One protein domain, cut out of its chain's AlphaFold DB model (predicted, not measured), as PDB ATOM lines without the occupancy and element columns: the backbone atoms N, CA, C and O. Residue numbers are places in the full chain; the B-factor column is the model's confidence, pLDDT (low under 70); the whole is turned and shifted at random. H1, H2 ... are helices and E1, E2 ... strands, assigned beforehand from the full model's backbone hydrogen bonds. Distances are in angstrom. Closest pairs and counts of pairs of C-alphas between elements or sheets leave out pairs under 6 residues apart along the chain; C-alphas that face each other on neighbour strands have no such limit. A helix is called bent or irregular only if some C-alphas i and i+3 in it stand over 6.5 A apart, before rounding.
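What this domain is: This is residues 3 to 67 of the 70 residues of the protein "Transposase" of Synechococcus sp. CBW1108 (UniProt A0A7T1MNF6). A three-stranded wall, E1, E2 and E3, has the helix H1 packed over one face and its other face bare. The short helix H2 packs on H1, away from the sheet, after a long looping stretch, residues 44 to 56. The 65 printed residues hold E1, E2, E3, H1 and H2 in that order; the sheet runs E1, E2, E3, antiparallel, a meander, each strand the antiparallel neighbour of the one before. The class is mixed, helices and strands, with under half of the residues in named elements. The whole is compact, with a radius of gyration of the C-alphas of 11.7 A and spans of 38 by 26 by 18 A.

Where its parts are: E1, residues 3 to 8, begins at C-alpha 3 (166.281, 141.601, 290.582) and is 17.0 A long. E2, residues 16 to 21, is 16.4 A long, and E3, residues 26 to 31, 16.8 A. H1, residues 36 to 43, is 10.5 A long. H2, residues 57 to 61, is 8.4 A long and ends at C-alpha 61 (153.626, 131.217, 291.504); it is irregular, with C-alphas 58 and 61 7.1 A apart.

How they stand to each other: The hairpin E1 and E2 has N 7 and O 17 within hydrogen-bond range, 2.9 A. The hairpin E2 and E3 has N 18 and O 29 at 2.8 A. H1 is on the sheet at a height of 9.0 A, over E2, and only just along the strands, at 27 degrees to E2 on the local plane. The closest C-alphas of E3 and H1 are those of Leu 29 and Leu 42, 6.5 A apart. H2 touches H1, Ala 58 and Ala 36 having the closest C-alphas, 3.9 A. H2 is apart from E1, E2 and E3. Every O i to N i+4 pair of H1 is within hydrogen-bond range; H2 has 0 of 1, and 1 of 2 O i to N i+3 pairs.

The domain as a whole: The C-alphas farthest apart, of Gly 12 and Met 65, are 38.1 A apart. The printed part has no cut. The link from H1 to H2 is long. Residues 11 to 12 have pLDDT under 70.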
ATOM      1  N   TYR A   3     165.563 142.459 291.521       93.94
ATOM      2  CA  TYR A   3     166.281 141.601 290.582       93.94
ATOM      3  C   TYR A   3     166.634 140.312 291.304       93.94
ATOM      4  O   TYR A   3     167.251 140.373 292.370       93.94
ATOM      5  N   VAL A   4     166.216 139.177 290.756       93.31
ATOM      6  CA  VAL A   4     166.422 137.863 291.359       93.31
ATOM      7  C   VAL A   4     167.165 136.975 290.378       93.31
ATOM      8  O   VAL A   4     166.805 136.917 289.204       93.31
ATOM      9  N   ASP A   5     168.202 136.311 290.873       92.56
ATOM     10  CA  ASP A   5     169.018 135.384 290.099       92.56
ATOM     11  C   ASP A   5     169.408 134.176 290.953       92.56
ATOM     12  O   ASP A   5     169.564 134.272 292.180       92.56
ATOM     13  N   GLU A   6     169.590 133.040 290.288       90.50
ATOM     14  CA  GLU A   6     170.099 131.827 290.897       90.50
ATOM     15  C   GLU A   6     171.276 131.259 290.113       90.50
ATOM     16  O   GLU A   6     171.199 130.935 288.930       90.50
ATOM     17  N   THR A   7     172.388 131.073 290.811       91.06
ATOM     18  CA  THR A   7     173.627 130.585 290.218       91.06
ATOM     19  C   THR A   7     174.121 129.348 290.947       91.06
ATOM     20  O   THR A   7     173.875 129.153 292.143       91.06
ATOM     21  N   ALA A   8     174.807 128.467 290.227       89.50
ATOM     22  CA  ALA A   8     175.409 127.293 290.837       89.50
ATOM     23  C   ALA A   8     176.493 127.736 291.833       89.50
ATOM     24  O   ALA A   8     177.387 128.512 291.495       89.50
ATOM     25  N   ALA A   9     176.426 127.232 293.065       84.25
ATOM     26  CA  ALA A   9     177.436 127.540 294.066       84.25
ATOM     27  C   ALA A   9     178.765 126.849 293.690       84.25
ATOM     28  O   ALA A   9     178.762 125.644 293.428       84.25
ATOM     29  N   PRO A  10     179.915 127.553 293.720       74.69
ATOM     30  CA  PRO A  10     181.219 126.992 293.345       74.69
ATOM     31  C   PRO A  10     181.820 126.068 294.418       74.69
ATOM     32  O   PRO A  10     182.978 125.662 294.337       74.69
ATOM     33  N   THR A  11     181.057 125.731 295.455       67.44
ATOM     34  CA  THR A  11     181.464 124.757 296.463       67.44
ATOM     35  C   THR A  11     181.497 123.364 295.836       67.44
ATOM     36  O   THR A  11     180.625 123.042 295.040       67.44
ATOM     37  N   GLY A  12     182.436 122.493 296.215       69.19
ATOM     38  CA  GLY A  12     182.566 121.123 295.672       69.19
ATOM     39  C   GLY A  12     181.368 120.177 295.897       69.19
ATOM     40  O   GLY A  12     181.487 118.970 295.702       69.19
ATOM     41  N   LYS A  13     180.215 120.700 296.325       71.69
ATOM     42  CA  LYS A  13     178.914 120.034 296.414       71.69
ATOM     43  C   LYS A  13     177.938 120.757 295.486       71.69
ATOM     44  O   LYS A  13     177.950 121.982 295.429       71.69
ATOM     45  N   ARG A  14     177.057 120.014 294.806       80.31
ATOM     46  CA  ARG A  14     175.959 120.604 294.020       80.31
ATOM     47  C   ARG A  14     175.070 121.447 294.940       80.31
ATOM     48  O   ARG A  14     174.302 120.894 295.722       80.31
ATOM     49  N   GLY A  15     175.199 122.763 294.840       89.81
ATOM     50  CA  GLY A  15     174.432 123.744 295.594       89.81
ATOM     51  C   GLY A  15     174.088 124.943 294.722       89.81
ATOM     52  O   GLY A  15     174.583 125.079 293.602       89.81
ATOM     53  N   TRP A  16     173.224 125.798 295.244       92.25
ATOM     54  CA  TRP A  16     172.699 126.973 294.569       92.25
ATOM     55  C   TRP A  16     172.828 128.185 295.480       92.25
ATOM     56  O   TRP A  16     172.508 128.122 296.670       92.25
ATOM     57  N   GLN A  17     173.303 129.276 294.899       93.50
ATOM     58  CA  GLN A  17     173.303 130.597 295.493       93.50
ATOM     59  C   GLN A  17     172.192 131.398 294.832       93.50
ATOM     60  O   GLN A  17     172.186 131.588 293.620       93.50
ATOM     61  N   TRP A  18     171.285 131.892 295.653       93.81
ATOM     62  CA  TRP A  18     170.240 132.811 295.256       93.81
ATOM     63  C   TRP A  18     170.616 134.218 295.699       93.81
ATOM     64  O   TRP A  18     171.206 134.401 296.774       93.81
ATOM     65  N   VAL A  19     170.260 135.202 294.885       94.06
ATOM     66  CA  VAL A  19     170.426 136.617 295.201       94.06
ATOM     67  C   VAL A  19     169.157 137.377 294.849       94.06
ATOM     68  O   VAL A  19     168.580 137.179 293.785       94.06
ATOM     69  N   MET A  20     168.729 138.257 295.751       94.75
ATOM     70  CA  MET A  20     167.695 139.254 295.500       94.75
ATOM     71  C   MET A  20     168.273 140.639 295.768       94.75
ATOM     72  O   MET A  20     168.707 140.934 296.882       94.75
ATOM     73  N   VAL A  21     168.236 141.511 294.767       94.75
ATOM     74  CA  VAL A  21     168.678 142.904 294.873       94.75
ATOM     75  C   VAL A  21     167.472 143.825 294.790       94.75
ATOM     76  O   VAL A  21     166.714 143.799 293.822       94.75
ATOM     77  N   THR A  22     167.319 144.678 295.797       92.69
ATOM     78  CA  THR A  22     166.358 145.785 295.820       92.69
ATOM     79  C   THR A  22     167.116 147.112 295.952       92.69
ATOM     80  O   THR A  22     168.317 147.094 296.222       92.69
ATOM     81  N   PRO A  23     166.453 148.277 295.828       93.06
ATOM     82  CA  PRO A  23     167.116 149.565 296.042       93.06
ATOM     83  C   PRO A  23     167.684 149.778 297.454       93.06
ATOM     84  O   PRO A  23     168.532 150.646 297.631       93.06
ATOM     85  N   VAL A  24     167.194 149.042 298.460       93.44
ATOM     86  CA  VAL A  24     167.528 149.282 299.878       93.44
ATOM     87  C   VAL A  24     168.361 148.151 300.472       93.44
ATOM     88  O   VAL A  24     169.222 148.395 301.313       93.44
ATOM     89  N   VAL A  25     168.112 146.912 300.050       93.19
ATOM     90  CA  VAL A  25     168.775 145.722 300.593       93.19
ATOM     91  C   VAL A  25     169.125 144.719 299.502       93.19
ATOM     92  O   VAL A  25     168.409 144.584 298.502       93.19
ATOM     93  N   THR A  26     170.193 143.966 299.752       94.75
ATOM     94  CA  THR A  26     170.555 142.760 299.006       94.75
ATOM     95  C   THR A  26     170.476 141.561 299.939       94.75
ATOM     96  O   THR A  26     171.041 141.586 301.031       94.75
ATOM     97  N   VAL A  27     169.773 140.518 299.508       94.00
ATOM     98  CA  VAL A  27     169.567 139.285 300.271       94.00
ATOM     99  C   VAL A  27     170.210 138.127 299.523       94.00
ATOM    100  O   VAL A  27     170.059 138.008 298.308       94.00
ATOM    101  N   PHE A  28     170.912 137.269 300.258       92.62
ATOM    102  CA  PHE A  28     171.542 136.059 299.744       92.62
ATOM    103  C   PHE A  28     170.965 134.838 300.457       92.62
ATOM    104  O   PHE A  28     170.882 134.828 301.684       92.62
ATOM    105  N   LEU A  29     170.624 133.799 299.695       92.50
ATOM    106  CA  LEU A  29     170.178 132.514 300.231       92.50
ATOM    107  C   LEU A  29     171.006 131.385 299.609       92.50
ATOM    108  O   LEU A  29     171.148 131.304 298.391       92.50
ATOM    109  N   GLN A  30     171.566 130.514 300.446       90.88
ATOM    110  CA  GLN A  30     172.290 129.320 300.008       90.88
ATOM    111  C   GLN A  30     171.450 128.079 300.270       90.88
ATOM    112  O   GLN A  30     170.973 127.868 301.382       90.88
ATOM    113  N   GLY A  31     171.308 127.234 299.254       88.94
ATOM    114  CA  GLY A  31     170.532 126.006 299.352       88.94
ATOM    115  C   GLY A  31     171.124 124.875 298.524       88.94
ATOM    116  O   GLY A  31     171.912 125.082 297.606       88.94
ATOM    117  N   LEU A  32     170.720 123.644 298.829       88.12
ATOM    118  CA  LEU A  32     171.133 122.458 298.067       88.12
ATOM    119  C   LEU A  32     170.241 122.188 296.845       88.12
ATOM    120  O   LEU A  32     170.522 121.287 296.060       88.12
ATOM    121  N   SER A  33     169.166 122.960 296.665       85.69
ATOM    122  CA  SER A  33     168.237 122.802 295.549       85.69
ATOM    123  C   SER A  33     167.940 124.131 294.867       85.69
ATOM    124  O   SER A  33     167.899 125.183 295.507       85.69
ATOM    125  N   ARG A  34     167.684 124.054 293.559       88.75
ATOM    126  CA  ARG A  34     167.051 125.126 292.798       88.75
ATOM    127  C   ARG A  34     165.558 124.839 292.714       88.75
ATOM    128  O   ARG A  34     165.143 124.013 291.903       88.75
ATOM    129  N   SER A  35     164.768 125.457 293.586       89.44
ATOM    130  CA  SER A  35     163.342 125.163 293.736       89.44
ATOM    131  C   SER A  35     162.495 126.426 293.895       89.44
ATOM    132  O   SER A  35     162.987 127.473 294.308       89.44
ATOM    133  N   ALA A  36     161.194 126.301 293.617       88.38
ATOM    134  CA  ALA A  36     160.215 127.352 293.900       88.38
ATOM    135  C   ALA A  36     160.176 127.726 295.388       88.38
ATOM    136  O   ALA A  36     160.006 128.891 295.717       88.38
ATOM    137  N   ALA A  37     160.387 126.755 296.284       90.19
ATOM    138  CA  ALA A  37     160.429 127.000 297.721       90.19
ATOM    139  C   ALA A  37     161.564 127.961 298.105       90.19
ATOM    140  O   ALA A  37     161.324 128.896 298.860       90.19
ATOM    141  N   ALA A  38     162.760 127.790 297.529       91.12
ATOM    142  CA  ALA A  38     163.881 128.702 297.761       91.12
ATOM    143  C   ALA A  38     163.597 130.118 297.224       91.12
ATOM    144  O   ALA A  38     163.916 131.102 297.885       91.12
ATOM    145  N   ALA A  39     162.938 130.233 296.065       89.75
ATOM    146  CA  ALA A  39     162.518 131.530 295.529       89.75
ATOM    147  C   ALA A  39     161.474 132.225 296.427       89.75
ATOM    148  O   ALA A  39     161.571 133.427 296.662       89.75
ATOM    149  N   ILE A  40     160.502 131.473 296.961       90.38
ATOM    150  CA  ILE A  40     159.485 131.981 297.898       90.38
ATOM    151  C   ILE A  40     160.127 132.416 299.218       90.38
ATOM    152  O   ILE A  40     159.776 133.465 299.747       90.38
ATOM    153  N   GLU A  41     161.073 131.639 299.745       91.81
ATOM    154  CA  GLU A  41     161.817 131.983 300.961       91.81
ATOM    155  C   GLU A  41     162.621 133.277 300.780       91.81
ATOM    156  O   GLU A  41     162.582 134.151 301.644       91.81
ATOM    157  N   LEU A  42     163.292 133.427 299.633       91.88
ATOM    158  CA  LEU A  42     164.082 134.610 299.300       91.88
ATOM    159  C   LEU A  42     163.224 135.874 299.137       91.88
ATOM    160  O   LEU A  42     163.582 136.929 299.659       91.88
ATOM    161  N   LEU A  43     162.117 135.781 298.393       89.75
ATOM    162  CA  LEU A  43     161.197 136.903 298.172       89.75
ATOM    163  C   LEU A  43     160.406 137.235 299.442       89.75
ATOM    164  O   LEU A  43     160.105 138.397 299.714       89.75
ATOM    165  N   GLY A  44     160.074 136.212 300.223       86.75
ATOM    166  CA  GLY A  44     159.104 136.286 301.300       86.75
ATOM    167  C   GLY A  44     157.665 136.388 300.781       86.75
ATOM    168  O   GLY A  44     157.381 136.872 299.686       86.75
ATOM    169  N   ASN A  45     156.711 135.981 301.619       80.69
ATOM    170  CA  ASN A  45     155.286 135.951 301.255       80.69
ATOM    171  C   ASN A  45     154.654 137.342 301.050       80.69
ATOM    172  O   ASN A  45     153.544 137.441 300.538       80.69
ATOM    173  N   ALA A  46     155.325 138.409 301.487       80.94
ATOM    174  CA  ALA A  46     154.796 139.771 301.481       80.94
ATOM    175  C   ALA A  46     155.370 140.653 300.358       80.94
ATOM    176  O   ALA A  46     155.072 141.850 300.309       80.94
ATOM    177  N   PHE A  47     156.206 140.112 299.466       83.75
ATOM    178  CA  PHE A  47     156.790 140.916 298.398       83.75
ATOM    179  C   PHE A  47     155.733 141.317 297.360       83.75
ATOM    180  O   PHE A  47     155.255 140.507 296.573       83.75
ATOM    181  N   GLY A  48     155.370 142.600 297.356       83.94
ATOM    182  CA  GLY A  48     154.356 143.153 296.450       83.94
ATOM    183  C   GLY A  48     154.901 143.758 295.151       83.94
ATOM    184  O   GLY A  48     154.115 144.210 294.321       83.94
ATOM    185  N   GLY A  49     156.224 143.825 294.976       87.19
ATOM    186  CA  GLY A  49     156.857 144.517 293.850       87.19
ATOM    187  C   GLY A  49     156.965 143.686 292.566       87.19
ATOM    188  O   GLY A  49     156.632 142.508 292.528       87.19
ATOM    189  N   ILE A  50     157.497 144.309 291.510       89.31
ATOM    190  CA  ILE A  50     157.895 143.610 290.276       89.31
ATOM    191  C   ILE A  50     159.189 142.829 290.529       89.31
ATOM    192  O   ILE A  50     160.160 143.407 291.030       89.31
ATOM    193  N   VAL A  51     159.193 141.551 290.156       90.38
ATOM    194  CA  VAL A  51     160.344 140.649 290.123       90.38
ATOM    195  C   VAL A  51     160.878 140.579 288.695       90.38
ATOM    196  O   VAL A  51     160.155 140.253 287.749       90.38
ATOM    197  N   VAL A  52     162.161 140.891 288.557       90.69
ATOM    198  CA  VAL A  52     162.932 140.711 287.331       90.69
ATOM    199  C   VAL A  52     163.809 139.493 287.513       90.69
ATOM    200  O   VAL A  52     164.723 139.503 288.332       90.69
ATOM    201  N   SER A  53     163.504 138.456 286.753       88.81
ATOM    202  CA  SER A  53     164.196 137.176 286.764       88.81
ATOM    203  C   SER A  53     164.218 136.612 285.347       88.81
ATOM    204  O   SER A  53     163.567 137.146 284.442       88.81
ATOM    205  N   ASP A  54     164.926 135.508 285.148       83.25
ATOM    206  CA  ASP A  54     164.748 134.701 283.949       83.25
ATOM    207  C   ASP A  54     163.368 133.992 283.942       83.25
ATOM    208  O   ASP A  54     162.516 134.185 284.820       83.25
ATOM    209  N   ARG A  55     163.120 133.161 282.920       81.19
ATOM    210  CA  ARG A  55     161.865 132.394 282.781       81.19
ATOM    211  C   ARG A  55     161.857 131.092 283.587       81.19
ATOM    212  O   ARG A  55     161.119 130.165 283.238       81.19
ATOM    213  N   PHE A  56     162.672 130.977 284.633       83.25
ATOM    214  CA  PHE A  56     162.694 129.767 285.433       83.25
ATOM    215  C   PHE A  56     161.331 129.509 286.097       83.25
ATOM    216  O   PHE A  56     160.649 130.404 286.602       83.25
ATOM    217  N   SER A  57     160.900 128.244 286.088       83.62
ATOM    218  CA  SER A  57     159.548 127.857 286.508       83.62
ATOM    219  C   SER A  57     159.277 128.088 287.995       83.62
ATOM    220  O   SER A  57     158.111 128.133 288.392       83.62
ATOM    221  N   ALA A  58     160.319 128.290 288.809       83.81
ATOM    222  CA  ALA A  58     160.178 128.664 290.212       83.81
ATOM    223  C   ALA A  58     159.341 129.930 290.404       83.81
ATOM    224  O   ALA A  58     158.602 130.000 291.379       83.81
ATOM    225  N   TYR A  59     159.383 130.877 289.465       84.44
ATOM    226  CA  TYR A  59     158.656 132.144 289.560       84.44
ATOM    227  C   TYR A  59     157.190 132.052 289.109       84.44
ATOM    228  O   TYR A  59     156.452 133.024 289.228       84.44
ATOM    229  N   ASN A  60     156.716 130.899 288.620       85.56
ATOM    230  CA  ASN A  60     155.349 130.760 288.093       85.56
ATOM    231  C   ASN A  60     154.237 130.963 289.133       85.56
ATOM    232  O   ASN A  60     153.091 131.180 288.747       85.56
ATOM    233  N   HIS A  61     154.563 130.905 290.426       83.31
ATOM    234  CA  HIS A  61     153.626 131.217 291.504       83.31
ATOM    235  C   HIS A  61     153.313 132.721 291.604       83.31
ATOM    236  O   HIS A  61     152.316 133.094 292.217       83.31
ATOM    237  N   LEU A  62     154.138 133.582 290.999       84.00
ATOM    238  CA  LEU A  62     153.912 135.019 290.992       84.00
ATOM    239  C   LEU A  62     152.841 135.402 289.952       84.00
ATOM    240  O   LEU A  62     152.891 134.938 288.801       84.00
ATOM    241  N   PRO A  63     151.908 136.308 290.305       83.31
ATOM    242  CA  PRO A  63     151.042 136.996 289.357       83.31
ATOM    243  C   PRO A  63     151.802 137.477 288.117       83.31
ATOM    244  O   PRO A  63     152.908 138.004 288.215       83.31
ATOM    245  N   VAL A  64     151.194 137.346 286.934       82.69
ATOM    246  CA  VAL A  64     151.805 137.784 285.661       82.69
ATOM    247  C   VAL A  64     152.233 139.256 285.716       82.69
ATOM    248  O   VAL A  64     153.301 139.592 285.230       82.69
ATOM    249  N   MET A  65     151.455 140.112 286.384       82.75
ATOM    250  CA  MET A  65     151.765 141.539 286.555       82.75
ATOM    251  C   MET A  65     153.015 141.817 287.401       82.75
ATOM    252  O   MET A  65     153.582 142.902 287.317       82.75
ATOM    253  N   GLN A  66     153.438 140.859 288.226       83.00
ATOM    254  CA  GLN A  66     154.641 140.969 289.047       83.00
ATOM    255  C   GLN A  66     155.866 140.361 288.365       83.00
ATOM    256  O   GLN A  66     156.965 140.489 288.892       83.00
ATOM    257  N   ARG A  67     155.708 139.722 287.202       82.94
ATOM    258  CA  ARG A  67     156.812 139.134 286.444       82.94
ATOM    259  C   ARG A  67     157.164 140.023 285.268       82.94
ATOM    260  O   ARG A  67     156.312 140.338 284.440       82.94
TER     261      ARG A  67